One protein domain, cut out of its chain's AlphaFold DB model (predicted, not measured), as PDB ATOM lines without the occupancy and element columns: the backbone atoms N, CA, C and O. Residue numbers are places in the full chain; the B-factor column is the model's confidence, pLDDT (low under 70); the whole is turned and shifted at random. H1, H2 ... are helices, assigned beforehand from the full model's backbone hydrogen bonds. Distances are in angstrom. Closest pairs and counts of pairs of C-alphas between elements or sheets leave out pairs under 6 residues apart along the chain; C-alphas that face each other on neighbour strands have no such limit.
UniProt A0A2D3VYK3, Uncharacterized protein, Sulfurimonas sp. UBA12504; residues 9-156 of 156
ATOM      1  N   LYS A   9     262.352 239.589 154.133       48.09
ATOM      2  CA  LYS A   9     261.716 239.574 152.798       48.09
ATOM      3  C   LYS A   9     261.524 240.974 152.201       48.09
ATOM      4  O   LYS A   9     261.515 241.114 150.985       48.09
ATOM      5  N   HIS A  10     261.407 242.007 153.035       48.88
ATOM      6  CA  HIS A  10     261.137 243.372 152.570       48.88
ATOM      7  C   HIS A  10     262.398 244.106 152.068       48.88
ATOM      8  O   HIS A  10     262.312 244.983 151.212       48.88
ATOM      9  N   THR A  11     263.574 243.731 152.571       55.38
ATOM     10  CA  THR A  11     264.872 244.334 152.225       55.38
ATOM     11  C   THR A  11     265.353 243.937 150.831       55.38
ATOM     12  O   THR A  11     265.734 244.808 150.057       55.38
ATOM     13  N   LEU A  12     265.229 242.656 150.463       58.22
ATOM     14  CA  LEU A  12     265.582 242.166 149.121       58.22
ATOM     15  C   LEU A  12     264.733 242.815 148.015       58.22
ATOM     16  O   LEU A  12     265.235 243.101 146.934       58.22
ATOM     17  N   SER A  13     263.456 243.088 148.300       67.38
ATOM     18  CA  SER A  13     262.544 243.766 147.368       67.38
ATOM     19  C   SER A  13     262.959 245.222 147.110       67.38
ATOM     20  O   SER A  13     263.003 245.662 145.963       67.38
ATOM     21  N   ALA A  14     263.330 245.960 148.162       73.50
ATOM     22  CA  ALA A  14     263.733 247.362 148.051       73.50
ATOM     23  C   ALA A  14     265.093 247.541 147.349       73.50
ATOM     24  O   ALA A  14     265.262 248.454 146.539       73.50
ATOM     25  N   GLU A  15     266.058 246.660 147.624       77.50
ATOM     26  CA  GLU A  15     267.361 246.668 146.950       77.50
ATOM     27  C   GLU A  15     267.231 246.293 145.468       77.50
ATOM     28  O   GLU A  15     267.786 246.980 144.611       77.50
ATOM     29  N   ALA A  16     266.412 245.286 145.141       78.38
ATOM     30  CA  ALA A  16     266.125 244.921 143.755       78.38
ATOM     31  C   ALA A  16     265.452 246.065 142.977       78.38
ATOM     32  O   ALA A  16     265.846 246.348 141.848       78.38
ATOM     33  N   GLN A  17     264.488 246.765 143.586       81.75
ATOM     34  CA  GLN A  17     263.855 247.946 142.983       81.75
ATOM     35  C   GLN A  17     264.853 249.091 142.769       81.75
ATOM     36  O   GLN A  17     264.842 249.742 141.724       81.75
ATOM     37  N   THR A  18     265.747 249.317 143.734       85.88
ATOM     38  CA  THR A  18     266.791 250.346 143.626       85.88
ATOM     39  C   THR A  18     267.770 250.020 142.498       85.88
ATOM     40  O   THR A  18     268.088 250.890 141.688       85.88
ATOM     41  N   ASN A  19     268.206 248.762 142.406       89.38
ATOM     42  CA  ASN A  19     269.101 248.296 141.352       89.38
ATOM     43  C   ASN A  19     268.433 248.381 139.975       89.38
ATOM     44  O   ASN A  19     269.044 248.899 139.047       89.38
ATOM     45  N   ALA A  20     267.160 247.993 139.854       90.25
ATOM     46  CA  ALA A  20     266.406 248.129 138.609       90.25
ATOM     47  C   ALA A  20     266.344 249.589 138.127       90.25
ATOM     48  O   ALA A  20     266.643 249.870 136.969       90.25
ATOM     49  N   HIS A  21     266.053 250.535 139.028       91.50
ATOM     50  CA  HIS A  21     266.046 251.961 138.696       91.50
ATOM     51  C   HIS A  21     267.441 252.484 138.296       91.50
ATOM     52  O   HIS A  21     267.561 253.352 137.430       91.50
ATOM     53  N   ILE A  22     268.516 251.973 138.909       93.50
ATOM     54  CA  ILE A  22     269.892 252.318 138.518       93.50
ATOM     55  C   ILE A  22     270.195 251.813 137.104       93.50
ATOM     56  O   ILE A  22     270.698 252.589 136.290       93.50
ATOM     57  N   THR A  23     269.865 250.553 136.808       93.69
ATOM     58  CA  THR A  23     270.040 249.950 135.480       93.69
ATOM     59  C   THR A  23     269.276 250.737 134.417       93.69
ATOM     60  O   THR A  23     269.872 251.125 133.414       93.69
ATOM     61  N   GLU A  24     268.004 251.065 134.663       93.00
ATOM     62  CA  GLU A  24     267.177 251.848 133.736       93.00
ATOM     63  C   GLU A  24     267.755 253.247 133.482       93.00
ATOM     64  O   GLU A  24     267.879 253.684 132.338       93.00
ATOM     65  N   LYS A  25     268.183 253.961 134.529       94.81
ATOM     66  CA  LYS A  25     268.800 255.276 134.329       94.81
ATOM     67  C   LYS A  25     270.094 255.186 133.530       94.81
ATOM     68  O   LYS A  25     270.314 256.005 132.642       94.81
ATOM     69  N   ILE A  26     270.964 254.231 133.845       95.31
ATOM     70  CA  ILE A  26     272.262 254.091 133.174       95.31
ATOM     71  C   ILE A  26     272.082 253.653 131.713       95.31
ATOM     72  O   ILE A  26     272.803 254.151 130.839       95.31
ATOM     73  N   SER A  27     271.098 252.802 131.403       92.62
ATOM     74  CA  SER A  27     270.804 252.376 130.026       92.62
ATOM     75  C   SER A  27     270.409 253.544 129.115       92.62
ATOM     76  O   SER A  27     270.713 253.512 127.924       92.62
ATOM     77  N   GLN A  28     269.905 254.648 129.669       92.81
ATOM     78  CA  GLN A  28     269.560 255.862 128.919       92.81
ATOM     79  C   GLN A  28     270.708 256.889 128.819       92.81
ATOM     80  O   GLN A  28     270.659 257.803 128.000       92.81
ATOM     81  N   MET A  29     271.776 256.751 129.613       95.00
ATOM     82  CA  MET A  29     272.873 257.733 129.663       95.00
ATOM     83  C   MET A  29     273.793 257.698 128.435       95.00
ATOM     84  O   MET A  29     274.198 256.633 127.968       95.00
ATOM     85  N   ASN A  30     274.237 258.861 127.960       94.62
ATOM     86  CA  ASN A  30     275.383 258.946 127.044       94.62
ATOM     87  C   ASN A  30     276.718 259.055 127.823       94.62
ATOM     88  O   ASN A  30     276.730 259.133 129.050       94.62
ATOM     89  N   LEU A  31     277.870 259.084 127.134       95.81
ATOM     90  CA  LEU A  31     279.193 259.204 127.786       95.81
ATOM     91  C   LEU A  31     279.336 260.440 128.690       95.81
ATOM     92  O   LEU A  31     280.047 260.391 129.694       95.81
ATOM     93  N   THR A  32     278.695 261.555 128.338       95.50
ATOM     94  CA  THR A  32     278.724 262.783 129.142       95.50
ATOM     95  C   THR A  32     277.931 262.596 130.430       95.50
ATOM     96  O   THR A  32     278.429 262.946 131.501       95.50
ATOM     97  N   ASP A  33     276.750 261.983 130.343       96.31
ATOM     98  CA  ASP A  33     275.896 261.714 131.503       96.31
ATOM     99  C   ASP A  33     276.537 260.679 132.427       96.31
ATOM    100  O   ASP A  33     276.607 260.895 133.634       96.31
ATOM    101  N   MET A  34     277.116 259.609 131.868       97.19
ATOM    102  CA  MET A  34     277.881 258.623 132.639       97.19
ATOM    103  C   MET A  34     279.065 259.284 133.354       97.19
ATOM    104  O   MET A  34     279.319 259.024 134.529       97.19
ATOM    105  N   ARG A  35     279.775 260.210 132.696       96.25
ATOM    106  CA  ARG A  35     280.846 260.975 133.346       96.25
ATOM    107  C   ARG A  35     280.306 261.863 134.469       96.25
ATOM    108  O   ARG A  35     280.950 261.970 135.513       96.25
ATOM    109  N   ALA A  36     279.164 262.518 134.272       96.06
ATOM    110  CA  ALA A  36     278.525 263.335 135.301       96.06
ATOM    111  C   ALA A  36     278.090 262.484 136.501       96.06
ATOM    112  O   ALA A  36     278.339 262.880 137.642       96.06
ATOM    113  N   TYR A  37     277.530 261.299 136.241       96.50
ATOM    114  CA  TYR A  37     277.188 260.304 137.248       96.50
ATOM    115  C   TYR A  37     278.408 259.956 138.097       96.50
ATOM    116  O   TYR A  37     278.398 260.235 139.289       96.50
ATOM    117  N   LEU A  38     279.496 259.486 137.482       95.06
ATOM    118  CA  LEU A  38     280.729 259.092 138.178       95.06
ATOM    119  C   LEU A  38     281.361 260.211 139.025       95.06
ATOM    120  O   LEU A  38     282.031 259.940 140.017       95.06
ATOM    121  N   ASN A  39     281.117 261.474 138.669       94.50
ATOM    122  CA  ASN A  39     281.558 262.641 139.436       94.50
ATOM    123  C   ASN A  39     280.545 263.108 140.502       94.50
ATOM    124  O   ASN A  39     280.724 264.185 141.067       94.50
ATOM    125  N   ASN A  40     279.483 262.338 140.766       93.19
ATOM    126  CA  ASN A  40     278.355 262.690 141.641       93.19
ATOM    127  C   ASN A  40     277.731 264.058 141.309       93.19
ATOM    128  O   ASN A  40     277.362 264.820 142.199       93.19
ATOM    129  N   ARG A  41     277.625 264.390 140.016       94.12
ATOM    130  CA  ARG A  41     277.029 265.654 139.545       94.12
ATOM    131  C   ARG A  41     275.540 265.548 139.214       94.12
ATOM    132  O   ARG A  41     274.946 266.541 138.811       94.12
ATOM    133  N   ILE A  42     274.942 264.367 139.368       91.56
ATOM    134  CA  ILE A  42     273.510 264.147 139.148       91.56
ATOM    135  C   ILE A  42     272.804 264.175 140.504       91.56
ATOM    136  O   ILE A  42     272.929 263.249 141.307       91.56
ATOM    137  N   THR A  43     272.062 265.250 140.768       89.38
ATOM    138  CA  THR A  43     271.331 265.439 142.027       89.38
ATOM    139  C   THR A  43     270.384 264.269 142.293       89.38
ATOM    140  O   THR A  43     269.604 263.878 141.425       89.38
ATOM    141  N   GLY A  44     270.454 263.702 143.499       86.88
ATOM    142  CA  GLY A  44     269.606 262.575 143.903       86.88
ATOM    143  C   GLY A  44     269.968 261.233 143.256       86.88
ATOM    144  O   GLY A  44     269.264 260.254 143.480       86.88
ATOM    145  N   PHE A  45     271.056 261.156 142.482       91.25
ATOM    146  CA  PHE A  45     271.523 259.918 141.860       91.25
ATOM    147  C   PHE A  45     273.018 259.716 142.125       91.25
ATOM    148  O   PHE A  45     273.883 260.039 141.311       91.25
ATOM    149  N   ASN A  46     273.309 259.208 143.324       91.75
ATOM    150  CA  ASN A  46     274.670 259.021 143.814       91.75
ATOM    151  C   ASN A  46     275.334 257.780 143.208       91.75
ATOM    152  O   ASN A  46     274.696 256.749 142.992       91.75
ATOM    153  N   VAL A  47     276.652 257.850 143.032       93.69
ATOM    154  CA  VAL A  47     277.465 256.702 142.620       93.69
ATOM    155  C   VAL A  47     277.463 255.622 143.687       93.69
ATOM    156  O   VAL A  47     277.688 255.904 144.867       93.69
ATOM    157  N   CYS A  48     277.290 254.374 143.267       93.75
ATOM    158  CA  CYS A  48     277.424 253.176 144.091       93.75
ATOM    159  C   CYS A  48     278.168 252.073 143.323       93.75
ATOM    160  O   CYS A  48     278.366 252.188 142.116       93.75
ATOM    161  N   GLU A  49     278.572 251.009 144.021       93.75
ATOM    162  CA  GLU A  49     279.305 249.872 143.437       93.75
ATOM    163  C   GLU A  49     278.530 249.210 142.282       93.75
ATOM    164  O   GLU A  49     279.088 248.945 141.213       93.75
ATOM    165  N   PHE A  50     277.219 249.008 142.468       95.00
ATOM    166  CA  PHE A  50     276.336 248.454 141.439       95.00
ATOM    167  C   PHE A  50     276.303 249.348 140.195       95.00
ATOM    168  O   PHE A  50     276.538 248.879 139.089       95.00
ATOM    169  N   GLY A  51     276.118 250.658 140.369       95.81
ATOM    170  CA  GLY A  51     276.064 251.584 139.241       95.81
ATOM    171  C   GLY A  51     277.383 251.723 138.476       95.81
ATOM    172  O   GLY A  51     277.350 251.898 137.263       95.81
ATOM    173  N   LEU A  52     278.550 251.584 139.124       96.62
ATOM    174  CA  LEU A  52     279.826 251.488 138.391       96.62
ATOM    175  C   LEU A  52     279.855 250.262 137.474       96.62
ATOM    176  O   LEU A  52     280.289 250.348 136.326       96.62
ATOM    177  N   SER A  53     279.371 249.134 137.990       96.62
ATOM    178  CA  SER A  53     279.307 247.873 137.257       96.62
ATOM    179  C   SER A  53     278.344 247.980 136.070       96.62
ATOM    180  O   SER A  53     278.702 247.585 134.967       96.62
ATOM    181  N   GLU A  54     277.174 248.598 136.251       97.00
ATOM    182  CA  GLU A  54     276.209 248.839 135.167       97.00
ATOM    183  C   GLU A  54     276.760 249.767 134.073       97.00
ATOM    184  O   GLU A  54     276.547 249.512 132.886       97.00
ATOM    185  N   VAL A  55     277.528 250.805 134.437       97.25
ATOM    186  CA  VAL A  55     278.227 251.638 133.442       97.25
ATOM    187  C   VAL A  55     279.203 250.791 132.622       97.25
ATOM    188  O   VAL A  55     279.233 250.915 131.400       97.25
ATOM    189  N   MET A  56     279.978 249.911 133.261       97.62
ATOM    190  CA  MET A  56     280.907 249.036 132.542       97.62
ATOM    191  C   MET A  56     280.182 248.046 131.628       97.62
ATOM    192  O   MET A  56     280.553 247.929 130.463       97.62
ATOM    193  N   LYS A  57     279.113 247.395 132.106       95.94
ATOM    194  CA  LYS A  57     278.294 246.485 131.288       95.94
ATOM    195  C   LYS A  57     277.799 247.161 130.020       95.94
ATOM    196  O   LYS A  57     277.960 246.612 128.937       95.94
ATOM    197  N   LYS A  58     277.276 248.384 130.148       95.38
ATOM    198  CA  LYS A  58     276.812 249.178 129.008       95.38
ATOM    199  C   LYS A  58     277.908 249.444 127.975       95.38
ATOM    200  O   LYS A  58     277.620 249.537 126.788       95.38
ATOM    201  N   LEU A  59     279.161 249.601 128.405       95.81
ATOM    202  CA  LEU A  59     280.276 249.803 127.480       95.81
ATOM    203  C   LEU A  59     280.713 248.512 126.792       95.81
ATOM    204  O   LEU A  59     281.253 248.587 125.693       95.81
ATOM    205  N   ILE A  60     280.548 247.356 127.429       95.12
ATOM    206  CA  ILE A  60     281.136 246.089 126.980       95.12
ATOM    207  C   ILE A  60     280.136 245.276 126.177       95.12
ATOM    208  O   ILE A  60     280.469 244.802 125.090       95.12
ATOM    209  N   PHE A  61     278.931 245.094 126.708       92.94
ATOM    210  CA  PHE A  61     277.963 244.173 126.146       92.94
ATOM    211  C   PHE A  61     277.316 244.716 124.881       92.94
ATOM    212  O   PHE A  61     277.302 245.917 124.605       92.94
ATOM    213  N   ILE A  62     276.846 243.769 124.076       90.19
ATOM    214  CA  ILE A  62     276.048 244.063 122.898       90.19
ATOM    215  C   ILE A  62     274.706 244.574 123.402       90.19
ATOM    216  O   ILE A  62     274.075 243.944 124.248       90.19
ATOM    217  N   ASP A  63     274.309 245.730 122.900       87.00
ATOM    218  CA  ASP A  63     272.995 246.286 123.152       87.00
ATOM    219  C   ASP A  63     271.942 245.472 122.385       87.00
ATOM    220  O   ASP A  63     272.099 245.227 121.188       87.00
ATOM    221  N   GLU A  64     270.901 245.015 123.081       84.69
ATOM    222  CA  GLU A  64     269.892 244.107 122.514       84.69
ATOM    223  C   GLU A  64     269.057 244.773 121.412       84.69
ATOM    224  O   GLU A  64     268.610 244.095 120.491       84.69
ATOM    225  N   GLU A  65     268.865 246.095 121.476       84.50
ATOM    226  CA  GLU A  65     268.064 246.834 120.494       84.50
ATOM    227  C   GLU A  65     268.845 247.127 119.210       84.50
ATOM    228  O   GLU A  65     268.311 247.018 118.107       84.50
ATOM    229  N   SER A  66     270.112 247.525 119.341       85.62
ATOM    230  CA  SER A  66     270.959 247.908 118.206       85.62
ATOM    231  C   SER A  66     271.843 246.779 117.672       85.62
ATOM    232  O   SER A  66     272.495 246.969 116.641       85.62
ATOM    233  N   GLU A  67     271.895 245.635 118.365       87.81
ATOM    234  CA  GLU A  67     272.768 244.479 118.096       87.81
ATOM    235  C   GLU A  67     274.254 244.856 117.982       87.81
ATOM    236  O   GLU A  67     275.059 244.202 117.310       87.81
ATOM    237  N   GLN A  68     274.647 245.951 118.632       88.31
ATOM    238  CA  GLN A  68     275.974 246.532 118.500       88.31
ATOM    239  C   GLN A  68     276.605 246.796 119.857       88.31
ATOM    240  O   GLN A  68     275.948 247.115 120.844       88.31
ATOM    241  N   ARG A  69     277.933 246.685 119.894       92.12
ATOM    242  CA  ARG A  69     278.716 247.166 121.030       92.12
ATOM    243  C   ARG A  69     278.747 248.690 121.040       92.12
ATOM    244  O   ARG A  69     278.667 249.336 119.992       92.12
ATOM    245  N   TYR A  70     278.947 249.260 122.227       92.94
ATOM    246  CA  TYR A  70     278.966 250.709 122.412       92.94
ATOM    247  C   TYR A  70     280.047 251.414 121.578       92.94
ATOM    248  O   TYR A  70     279.814 252.512 121.057       92.94
ATOM    249  N   LEU A  71     281.231 250.798 121.463       94.44
ATOM    250  CA  LEU A  71     282.346 251.295 120.658       94.44
ATOM    251  C   LEU A  71     282.574 250.435 119.417       94.44
ATOM    252  O   LEU A  71     282.561 249.205 119.478       94.44
ATOM    253  N   LYS A  72     282.885 251.104 118.310       93.19
ATOM    254  CA  LYS A  72     283.294 250.497 117.045       93.19
ATOM    255  C   LYS A  72     284.638 251.043 116.577       93.19
ATOM    256  O   LYS A  72     285.050 252.140 116.944       93.19
ATOM    257  N   ALA A  73     285.336 250.280 115.738       88.00
ATOM    258  CA  ALA A  73     286.680 250.628 115.266       88.00
ATOM    259  C   ALA A  73     286.732 251.838 114.307       88.00
ATOM    260  O   ALA A  73     287.828 252.330 113.997       88.00
ATOM    261  N   ASP A  74     285.577 252.262 113.796       90.00
ATOM    262  CA  ASP A  74     285.342 253.412 112.920       90.00
ATOM    263  C   ASP A  74     284.681 254.599 113.641       90.00
ATOM    264  O   ASP A  74     284.511 255.658 113.033       90.00
ATOM    265  N   ASP A  75     284.360 254.462 114.933       94.06
ATOM    266  CA  ASP A  75     283.864 255.575 115.737       94.06
ATOM    267  C   ASP A  75     284.861 256.743 115.752       94.06
ATOM    268  O   ASP A  75     286.081 256.575 115.664       94.06
ATOM    269  N   MET A  76     284.332 257.955 115.934       94.69
ATOM    270  CA  MET A  76     285.161 259.148 116.080       94.69
ATOM    271  C   MET A  76     286.152 258.995 117.239       94.69
ATOM    272  O   MET A  76     285.770 258.614 118.350       94.69
ATOM    273  N   ASP A  77     287.396 259.430 117.024       93.75
ATOM    274  CA  ASP A  77     288.450 259.411 118.047       93.75
ATOM    275  C   ASP A  77     288.006 260.104 119.350       93.75
ATOM    276  O   ASP A  77     288.369 259.690 120.450       93.75
ATOM    277  N   THR A  78     287.154 261.129 119.258       95.00
ATOM    278  CA  THR A  78     286.582 261.823 120.421       95.00
ATOM    279  C   THR A  78     285.659 260.938 121.262       95.00
ATOM    280  O   THR A  78     285.664 261.067 122.487       95.00
ATOM    281  N   LYS A  79     284.881 260.040 120.645       95.56
ATOM    282  CA  LYS A  79     284.009 259.077 121.338       95.56
ATOM    283  C   LYS A  79     284.848 257.990 122.008       95.56
ATOM    284  O   LYS A  79     284.678 257.762 123.204       95.56
ATOM    285  N   ILE A  80     285.797 257.408 121.270       96.31
ATOM    286  CA  ILE A  80     286.723 256.383 121.775       96.31
ATOM    287  C   ILE A  80     287.498 256.922 122.983       96.31
ATOM    288  O   ILE A  80     287.466 256.331 124.061       96.31
ATOM    289  N   LYS A  81     288.096 258.113 122.850       96.00
ATOM    290  CA  LYS A  81     288.822 258.774 123.938       96.00
ATOM    291  C   LYS A  81     287.952 258.977 125.177       96.00
ATOM    292  O   LYS A  81     288.375 258.657 126.284       96.00
ATOM    293  N   LYS A  82     286.734 259.507 125.007       96.50
ATOM    294  CA  LYS A  82     285.806 259.736 126.125       96.50
ATOM    295  C   LYS A  82     285.462 258.440 126.854       96.50
ATOM    296  O   LYS A  82     285.361 258.468 128.075       96.50
ATOM    297  N   ALA A  83     285.287 257.337 126.129       97.06
ATOM    298  CA  ALA A  83     285.015 256.038 126.728       97.06
ATOM    299  C   ALA A  83     286.235 255.492 127.486       97.06
ATOM    300  O   ALA A  83     286.090 255.048 128.621       97.06
ATOM    301  N   PHE A  84     287.445 255.611 126.934       97.19
ATOM    302  CA  PHE A  84     288.666 255.217 127.649       97.19
ATOM    303  C   PHE A  84     288.892 256.054 128.915       97.19
ATOM    304  O   PHE A  84     289.181 255.504 129.975       97.19
ATOM    305  N   ASP A  85     288.693 257.373 128.838       96.69
ATOM    306  CA  ASP A  85     288.755 258.264 130.003       96.69
ATOM    307  C   ASP A  85     287.713 257.884 131.069       96.69
ATOM    308  O   ASP A  85     287.973 258.008 132.267       96.69
ATOM    309  N   LEU A  86     286.533 257.418 130.645       97.25
ATOM    310  CA  LEU A  86     285.477 256.950 131.539       97.25
ATOM    311  C   LEU A  86     285.923 255.696 132.303       97.25
ATOM    312  O   LEU A  86     285.825 255.675 133.528       97.25
ATOM    313  N   VAL A  87     286.482 254.703 131.605       97.25
ATOM    314  CA  VAL A  87     287.002 253.467 132.219       97.25
ATOM    315  C   VAL A  87     288.144 253.764 133.190       97.25
ATOM    316  O   VAL A  87     288.145 253.248 134.306       97.25
ATOM    317  N   LEU A  88     289.072 254.657 132.828       97.12
ATOM    318  CA  LEU A  88     290.144 255.093 133.733       97.12
ATOM    319  C   LEU A  88     289.590 255.706 135.024       97.12
ATOM    320  O   LEU A  88     290.105 255.442 136.108       97.12
ATOM    321  N   MET A  89     288.527 256.506 134.921       96.12
ATOM    322  CA  MET A  89     287.885 257.130 136.079       96.12
ATOM    323  C   MET A  89     287.167 256.106 136.969       96.12
ATOM    324  O   MET A  89     287.190 256.252 138.190       96.12
ATOM    325  N   ILE A  90     286.565 255.066 136.381       96.25
ATOM    326  CA  ILE A  90     285.949 253.953 137.123       96.25
ATOM    327  C   ILE A  90     287.023 253.155 137.865       96.25
ATOM    328  O   ILE A  90     286.862 252.891 139.054       96.25
ATOM    329  N   ALA A  91     288.135 252.833 137.198       94.88
ATOM    330  CA  ALA A  91     289.224 252.032 137.755       94.88
ATOM    331  C   ALA A  91     289.838 252.633 139.033       94.88
ATOM    332  O   ALA A  91     290.256 251.904 139.927       94.88
ATOM    333  N   VAL A  92     289.859 253.963 139.154       93.00
ATOM    334  CA  VAL A  92     290.381 254.663 140.343       93.00
ATOM    335  C   VAL A  92     289.288 255.081 141.334       93.00
ATOM    336  O   VAL A  92     289.563 255.777 142.315       93.00
ATOM    337  N   HIS A  93     288.031 254.707 141.090       93.81
ATOM    338  CA  HIS A  93     286.917 255.144 141.918       93.81
ATOM    339  C   HIS A  93     286.901 254.419 143.275       93.81
ATOM    340  O   HIS A  93     287.045 253.206 143.360       93.81
ATOM    341  N   LYS A  94     286.633 255.151 144.366       89.75
ATOM    342  CA  LYS A  94     286.665 254.609 145.746       89.75
ATOM    343  C   LYS A  94     285.615 253.531 146.043       89.75
ATOM    344  O   LYS A  94     285.731 252.826 147.033       89.75
ATOM    345  N   LYS A  95     284.563 253.471 145.227       91.31
ATOM    346  CA  LYS A  95     283.459 252.498 145.324       91.31
ATOM    347  C   LYS A  95     283.590 251.380 144.284       91.31
ATOM    348  O   LYS A  95     282.581 250.897 143.790       91.31
ATOM    349  N   ILE A  96     284.808 251.076 143.846       93.38
ATOM    350  CA  ILE A  96     285.050 249.984 142.908       93.38
ATOM    351  C   ILE A  96     284.870 248.634 143.612       93.38
ATOM    352  O   ILE A  96     285.337 248.455 144.735       93.38
ATOM    353  N   SER A  97     284.182 247.699 142.956       92.88
ATOM    354  CA  SER A  97     283.994 246.325 143.435       92.88
ATOM    355  C   SER A  97     284.785 245.332 142.581       92.88
ATOM    356  O   SER A  97     285.217 245.669 141.476       92.88
ATOM    357  N   ILE A  98     284.936 244.091 143.063       92.75
ATOM    358  CA  ILE A  98     285.557 242.987 142.302       92.75
ATOM    359  C   ILE A  98     284.873 242.829 140.939       92.75
ATOM    360  O   ILE A  98     285.543 242.805 139.914       92.75
ATOM    361  N   THR A  99     283.540 242.842 140.910       93.94
ATOM    362  CA  THR A  99     282.760 242.727 139.670       93.94
ATOM    363  C   THR A  99     283.060 243.858 138.684       93.94
ATOM    364  O   THR A  99     283.169 243.634 137.484       93.94
ATOM    365  N   THR A 100     283.248 245.093 139.163       95.62
ATOM    366  CA  THR A 100     283.662 246.196 138.281       95.62
ATOM    367  C   THR A 100     285.072 245.964 137.722       95.62
ATOM    368  O   THR A 100     285.319 246.275 136.560       95.62
ATOM    369  N   VAL A 101     285.997 245.422 138.522       95.38
ATOM    370  CA  VAL A 101     287.361 245.081 138.079       95.38
ATOM    371  C   VAL A 101     287.339 244.010 136.987       95.38
ATOM    372  O   VAL A 101     288.022 244.177 135.978       95.38
ATOM    373  N   GLU A 102     286.518 242.971 137.144       95.62
ATOM    374  CA  GLU A 102     286.308 241.933 136.124       95.62
ATOM    375  C   GLU A 102     285.822 242.547 134.809       95.62
ATOM    376  O   GLU A 102     286.391 242.281 133.751       95.62
ATOM    377  N   TYR A 103     284.852 243.465 134.867       97.81
ATOM    378  CA  TYR A 103     284.402 244.168 133.669       97.81
ATOM    379  C   TYR A 103     285.478 245.074 133.058       97.81
ATOM    380  O   TYR A 103     285.551 245.203 131.841       97.81
ATOM    381  N   ILE A 104     286.354 245.700 133.849       97.06
ATOM    382  CA  ILE A 104     287.482 246.467 133.289       97.06
ATOM    383  C   ILE A 104     288.443 245.540 132.534       97.06
ATOM    384  O   ILE A 104     288.932 245.911 131.466       97.06
ATOM    385  N   GLN A 105     288.701 244.340 133.059       96.38
ATOM    386  CA  GLN A 105     289.499 243.341 132.355       96.38
ATOM    387  C   GLN A 105     288.820 242.912 131.046       96.38
ATOM    388  O   GLN A 105     289.460 242.935 129.997       96.38
ATOM    389  N   GLU A 106     287.522 242.610 131.079       97.00
ATOM    390  CA  GLU A 106     286.764 242.240 129.880       97.00
ATOM    391  C   GLU A 106     286.757 243.372 128.837       97.00
ATOM    392  O   GLU A 106     286.943 243.128 127.646       97.00
ATOM    393  N   PHE A 107     286.633 244.632 129.267       97.62
ATOM    394  CA  PHE A 107     286.730 245.798 128.388       97.62
ATOM    395  C   PHE A 107     288.065 245.837 127.629       97.62
ATOM    396  O   PHE A 107     288.084 246.122 126.429       97.62
ATOM    397  N   LEU A 108     289.179 245.551 128.311       96.62
ATOM    398  CA  LEU A 108     290.506 245.506 127.692       96.62
ATOM    399  C   LEU A 108     290.624 244.395 126.649       96.62
ATOM    400  O   LEU A 108     291.256 244.601 125.614       96.62
ATOM    401  N   GLU A 109     290.018 243.238 126.908       96.38
ATOM    402  CA  GLU A 109     290.027 242.104 125.984       96.38
ATOM    403  C   GLU A 109     289.156 242.381 124.754       96.38
ATOM    404  O   GLU A 109     289.629 242.273 123.622       96.38
ATOM    405  N   VAL A 110     287.915 242.827 124.969       96.00
ATOM    406  CA  VAL A 110     286.941 243.125 123.907       96.00
ATOM    407  C   VAL A 110     287.431 244.235 122.981       96.00
ATOM    408  O   VAL A 110     287.250 244.154 121.765       96.00
ATOM    409  N   TYR A 111     288.054 245.277 123.533       96.62
ATOM    410  CA  TYR A 111     288.456 246.457 122.769       96.62
ATOM    411  C   TYR A 111     289.954 246.549 122.493       96.62
ATOM    412  O   TYR A 111     290.413 247.600 122.040       96.62
ATOM    413  N   LYS A 112     290.713 245.464 122.689       95.88
ATOM    414  CA  LYS A 112     292.166 245.419 122.469       95.88
ATOM    415  C   LYS A 112     292.581 246.048 121.136       95.88
ATOM    416  O   LYS A 112     293.434 246.933 121.103       95.88
ATOM    417  N   GLU A 113     291.937 245.648 120.043       95.06
ATOM    418  CA  GLU A 113     292.255 246.160 118.706       95.06
ATOM    419  C   GLU A 113     291.950 247.656 118.556       95.06
ATOM    420  O   GLU A 113     292.736 248.395 117.957       95.06
ATOM    421  N   ILE A 114     290.832 248.126 119.124       95.69
ATOM    422  CA  ILE A 114     290.460 249.548 119.098       95.69
ATOM    423  C   ILE A 114     291.478 250.363 119.894       95.69
ATOM    424  O   ILE A 114     291.928 251.403 119.412       95.69
ATOM    425  N   ILE A 115     291.872 249.884 121.076       95.94
ATOM    426  CA  ILE A 115     292.862 250.534 121.939       95.94
ATOM    427  C   ILE A 115     294.205 250.642 121.209       95.94
ATOM    428  O   ILE A 115     294.751 251.737 121.088       95.94
ATOM    429  N   GLU A 116     294.712 249.540 120.652       94.69
ATOM    430  CA  GLU A 116     295.986 249.536 119.931       94.69
ATOM    431  C   GLU A 116     295.964 250.454 118.702       94.69
ATOM    432  O   GLU A 116     296.910 251.212 118.458       94.69
ATOM    433  N   LYS A 117     294.879 250.416 117.918       93.94
ATOM    434  CA  LYS A 117     294.712 251.283 116.744       93.94
ATOM    435  C   LYS A 117     294.654 252.752 117.153       93.94
ATOM    436  O   LYS A 117     295.278 253.590 116.498       93.94
ATOM    437  N   PHE A 118     293.925 253.068 118.222       94.25
ATOM    438  CA  PHE A 118     293.798 254.423 118.739       94.25
ATOM    439  C   PHE A 118     295.148 254.969 119.221       94.25
ATOM    440  O   PHE A 118     295.518 256.081 118.839       94.25
ATOM    441  N   ASP A 119     295.912 254.178 119.978       93.12
ATOM    442  CA  ASP A 119     297.232 254.565 120.484       93.12
ATOM    443  C   ASP A 119     298.227 254.831 119.350       93.12
ATOM    444  O   ASP A 119     298.886 255.875 119.340       93.12
ATOM    445  N   ARG A 120     298.275 253.950 118.340       92.75
ATOM    446  CA  ARG A 120     299.147 254.124 117.165       92.75
ATOM    447  C   ARG A 120     298.795 255.376 116.364       92.75
ATOM    448  O   ARG A 120     299.689 256.129 115.984       92.75
ATOM    449  N   ARG A 121     297.504 255.609 116.099       91.31
ATOM    450  CA  ARG A 121     297.047 256.744 115.276       91.31
ATOM    451  C   ARG A 121     297.215 258.082 115.986       91.31
ATOM    452  O   ARG A 121     297.651 259.045 115.363       91.31
ATOM    453  N   ASN A 122     296.894 258.136 117.276       89.94
ATOM    454  CA  ASN A 122     296.838 259.380 118.043       89.94
ATOM    455  C   ASN A 122     298.095 259.642 118.891       89.94
ATOM    456  O   ASN A 122     298.131 260.624 119.635       89.94
ATOM    457  N   LYS A 123     299.119 258.778 118.790       88.88
ATOM    458  CA  LYS A 123     300.348 258.813 119.608       88.88
ATOM    459  C   LYS A 123     300.029 258.892 121.108       88.88
ATOM    460  O   LYS A 123     300.589 259.710 121.836       88.88
ATOM    461  N   GLN A 124     299.070 258.077 121.541       92.06
ATOM    462  CA  GLN A 124     298.633 257.966 122.934       92.06
ATOM    463  C   GLN A 124     299.143 256.658 123.554       92.06
ATOM    464  O   GLN A 124     299.765 255.841 122.879       92.06
ATOM    465  N   ILE A 125     298.917 256.504 124.859       93.94
ATOM    466  CA  ILE A 125     299.349 255.348 125.660       93.94
ATOM    467  C   ILE A 125     298.195 254.803 126.518       93.94
ATOM    468  O   ILE A 125     298.368 254.513 127.704       93.94
ATOM    469  N   TYR A 126     296.981 254.742 125.962       94.44
ATOM    470  CA  TYR A 126     295.812 254.231 126.677       94.44
ATOM    471  C   TYR A 126     295.947 252.756 127.038       94.44
ATOM    472  O   TYR A 126     295.532 252.402 128.136       94.44
ATOM    473  N   ALA A 127     296.578 251.924 126.205       93.50
ATOM    474  CA  ALA A 127     296.838 250.523 126.536       93.50
ATOM    475  C   ALA A 127     297.587 250.402 127.872       93.50
ATOM    476  O   ALA A 127     297.123 249.743 128.802       93.50
ATOM    477  N   SER A 128     298.710 251.114 128.007       94.38
ATOM    478  CA  SER A 128     299.504 251.118 129.239       94.38
ATOM    479  C   SER A 128     298.734 251.716 130.416       94.38
ATOM    480  O   SER A 128     298.710 251.115 131.487       94.38
ATOM    481  N   LYS A 129     298.058 252.857 130.218       96.00
ATOM    482  CA  LYS A 129     297.284 253.526 131.278       96.00
ATOM    483  C   LYS A 129     296.143 252.660 131.805       96.00
ATOM    484  O   LYS A 129     295.925 252.620 133.009       96.00
ATOM    485  N   LEU A 130     295.412 251.981 130.922       95.56
ATOM    486  CA  LEU A 130     294.295 251.121 131.309       95.56
ATOM    487  C   LEU A 130     294.792 249.863 132.034       95.56
ATOM    488  O   LEU A 130     294.209 249.488 133.048       95.56
ATOM    489  N   HIS A 131     295.901 249.258 131.592       94.94
ATOM    490  CA  HIS A 131     296.524 248.144 132.318       94.94
ATOM    491  C   HIS A 131     297.035 248.553 133.705       94.94
ATOM    492  O   HIS A 131     296.849 247.821 134.677       94.94
ATOM    493  N   GLU A 132     297.660 249.725 133.824       95.62
ATOM    494  CA  GLU A 132     298.116 250.252 135.111       95.62
ATOM    495  C   GLU A 132     296.939 250.576 136.041       95.62
ATOM    496  O   GLU A 132     296.970 250.247 137.230       95.62
ATOM    497  N   ALA A 133     295.868 251.154 135.495       93.56
ATOM    498  CA  ALA A 133     294.646 251.428 136.236       93.56
ATOM    499  C   ALA A 133     293.972 250.133 136.720       93.56
ATOM    500  O   ALA A 133     293.566 250.072 137.877       93.56
ATOM    501  N   LEU A 134     293.929 249.082 135.890       94.88
ATOM    502  CA  LEU A 134     293.442 247.755 136.284       94.88
ATOM    503  C   LEU A 134     294.297 247.146 137.406       94.88
ATOM    504  O   LEU A 134     293.780 246.642 138.397       94.88
ATOM    505  N   LYS A 135     295.626 247.221 137.301       93.88
ATOM    506  CA  LYS A 135     296.512 246.741 138.372       93.88
ATOM    507  C   LYS A 135     296.272 247.502 139.680       93.88
ATOM    508  O   LYS A 135     296.260 246.913 140.759       93.88
ATOM    509  N   THR A 136     296.070 248.812 139.581       92.00
ATOM    510  CA  THR A 136     295.781 249.675 140.729       92.00
ATOM    511  C   THR A 136     294.433 249.336 141.358       92.00
ATOM    512  O   THR A 136     294.344 249.269 142.583       92.00
ATOM    513  N   SER A 137     293.401 249.073 140.551       91.19
ATOM    514  CA  SER A 137     292.077 248.708 141.053       91.19
ATOM    515  C   SER A 137     292.085 247.357 141.764       91.19
ATOM    516  O   SER A 137     291.549 247.263 142.867       91.19
ATOM    517  N   ILE A 138     292.773 246.351 141.211       91.88
ATOM    518  CA  ILE A 138     292.976 245.042 141.857       91.88
ATOM    519  C   ILE A 138     293.617 245.219 143.241       91.88
ATOM    520  O   ILE A 138     293.089 244.732 144.243       91.88
ATOM    521  N   ASN A 139     294.715 245.975 143.320       89.62
ATOM    522  CA  ASN A 139     295.404 246.233 144.589       89.62
ATOM    523  C   ASN A 139     294.526 247.007 145.585       89.62
ATOM    524  O   ASN A 139     294.560 246.741 146.790       89.62
ATOM    525  N   GLY A 140     293.743 247.971 145.095       86.31
ATOM    526  CA  GLY A 140     292.820 248.759 145.907       86.31
ATOM    527  C   GLY A 140     291.728 247.897 146.536       86.31
ATOM    528  O   GLY A 140     291.490 247.992 147.740       86.31
ATOM    529  N   VAL A 141     291.116 247.011 145.749       87.62
ATOM    530  CA  VAL A 141     290.086 246.082 146.232       87.62
ATOM    531  C   VAL A 141     290.667 245.094 147.249       87.62
ATOM    532  O   VAL A 141     290.094 244.945 148.329       87.62
ATOM    533  N   HIS A 142     291.842 244.515 146.976       84.31
ATOM    534  CA  HIS A 142     292.540 243.630 147.920       84.31
ATOM    535  C   HIS A 142     292.826 244.323 149.263       84.31
ATOM    536  O   HIS A 142     292.587 243.769 150.333       84.31
ATOM    537  N   SER A 143     293.277 245.581 149.224       83.94
ATOM    538  CA  SER A 143     293.558 246.365 150.435       83.94
ATOM    539  C   SER A 143     292.296 246.627 151.269       83.94
ATOM    540  O   SER A 143     292.343 246.599 152.500       83.94
ATOM    541  N   ILE A 144     291.154 246.875 150.617       82.75
ATOM    542  CA  ILE A 144     289.859 247.051 151.294       82.75
ATOM    543  C   ILE A 144     289.424 245.745 151.966       82.75
ATOM    544  O   ILE A 144     288.923 245.770 153.092       82.75
ATOM    545  N   GLU A 145     289.614 244.612 151.296       82.06
ATOM    546  CA  GLU A 145     289.286 243.294 151.836       82.06
ATOM    547  C   GLU A 145     290.155 242.943 153.054       82.06
ATOM    548  O   GLU A 145     289.628 242.569 154.103       82.06
ATOM    549  N   GLU A 146     291.468 243.173 152.979       83.38
ATOM    550  CA  GLU A 146     292.369 243.002 154.122       83.38
ATOM    551  C   GLU A 146     291.968 243.862 155.327       83.38
ATOM    552  O   GLU A 146     291.997 243.392 156.468       83.38
ATOM    553  N   LEU A 147     291.596 245.125 155.093       80.94
ATOM    554  CA  LEU A 147     291.139 246.027 156.150       80.94
ATOM    555  C   LEU A 147     289.851 245.516 156.799       80.94
ATOM    556  O   LEU A 147     289.767 245.486 158.028       80.94
ATOM    557  N   LYS A 148     288.874 245.068 155.998       80.88
ATOM    558  CA  LYS A 148     287.633 244.465 156.511       80.88
ATOM    559  C   LYS A 148     287.932 243.251 157.391       80.88
ATOM    560  O   LYS A 148     287.392 243.161 158.493       80.88
ATOM    561  N   ASN A 149     288.836 242.377 156.953       78.38
ATOM    562  CA  ASN A 149     289.236 241.192 157.710       78.38
ATOM    563  C   ASN A 149     289.910 241.566 159.041       78.38
ATOM    564  O   ASN A 149     289.538 241.040 160.089       78.38
ATOM    565  N   LYS A 150     290.835 242.536 159.043       78.62
ATOM    566  CA  LYS A 150     291.479 243.034 160.277       78.62
ATOM    567  C   LYS A 150     290.476 243.670 161.246       78.62
ATOM    568  O   LYS A 150     290.551 243.425 162.448       78.62
ATOM    569  N   MET A 151     289.515 244.447 160.745       75.81
ATOM    570  CA  MET A 151     288.474 245.067 161.577       75.81
ATOM    571  C   MET A 151     287.520 244.037 162.193       75.81
ATOM    572  O   MET A 151     287.127 244.193 163.346       75.81
ATOM    573  N   GLN A 152     287.172 242.968 161.469       73.00
ATOM    574  CA  GLN A 152     286.343 241.885 162.011       73.00
ATOM    575  C   GLN A 152     287.044 241.091 163.119       73.00
ATOM    576  O   GLN A 152     286.375 240.577 164.014       73.00
ATOM    577  N   VAL A 153     288.374 241.000 163.076       65.38
ATOM    578  CA  VAL A 153     289.169 240.347 164.126       65.38
ATOM    579  C   VAL A 153     289.283 241.223 165.379       65.38
ATOM    580  O   VAL A 153     289.229 240.689 166.478       65.38
ATOM    581  N   LEU A 154     289.395 242.548 165.232       55.66
ATOM    582  CA  LEU A 154     289.523 243.494 166.356       55.66
ATOM    583  C   LEU A 154     288.185 243.887 167.008       55.66
ATOM    584  O   LEU A 154     288.180 244.484 168.079       55.66
ATOM    585  N   GLY A 155     287.057 243.606 166.351       53.88
ATOM    586  CA  GLY A 155     285.708 243.858 166.870       53.88
ATOM    587  C   GLY A 155     285.130 242.730 167.735       53.88
ATOM    588  O   GLY A 155     283.937 242.768 168.036       53.88
ATOM    589  N   LYS A 156     285.939 241.724 168.084       44.72
ATOM    590  CA  LYS A 156     285.641 240.678 169.073       44.72
ATOM    591  C   LYS A 156     286.508 240.880 170.306       44.72
ATOM    592  O   LYS A 156     286.007 240.545 171.399       44.72
TER     593      LYS A 156
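This is residues 9 to 156 of the 156 residues of an uncharacterized protein of Sulfurimonas sp. UBA12504 (UniProt A0A2D3VYK3). What shape is this? Helices H3, H4, H5 and H7 form an up-and-down bundle, each running against the one before, with long H7 along one side and H1 on the opposite side; residues 9 to 17 and 145 to 156 stick out toward the same end. H2 packs on H4, and H6 crosses the other end. What makes it up? The printed part has 148 residues with seven named helices, H1 to H7 in order, and no named strand: all helix, compact, radius of gyration of the C-alphas 16.8 A, spans 57 by 33 by 26 A.

Where is the longest helix? H7, residues 126 to 154, is 41.6 A long and ends at C-alpha 154 (289.523, 243.494, 166.356). Where are the others? H1, residues 9 to 28, begins at C-alpha 9 (261.716, 239.574, 152.798) and is 30.0 A long. H2 is residues 31 to 38, H3 49 to 60, H4 77 to 91 at 21.1 A, H5 98 to 110 and H6 112 to 122.

What does H7 touch? It touches H5 with residues 130 to 141 alone, closest C-alphas Val 101 and Ser 137, 6.7 A, at a shallow tilt of 16 degrees, opposite ways. With residues 126 to 137 alone it touches H4, closest C-alphas Ala 91 and Ser 137, 5.5 A; with 126 to 127 alone, H6, Ile 115 and Ala 127, 6.1 A. What follows outward? H3 touches H5, closest C-alphas Ser 53 and Thr 100, 4.8 A. H2 touches H4, Arg 35 and Leu 86, 6.4 A. H1 touches H3 with residues 19 to 27 alone, Ile 22 and Gly 51, 6.3 A. And the backbones? Each O i to N i+4 pair is within hydrogen-bond range in H2 to H7, and 15 of 16 in H1.

How far does it reach? The two C-alphas farthest apart, Asp 74 and Lys 156, are 57.6 A apart. Are there cuts or long links? The printed part has no cut; H3 to H4 is a long link. Where is confidence low? Residues 9 to 13 and 153 to 156 have pLDDT under 70.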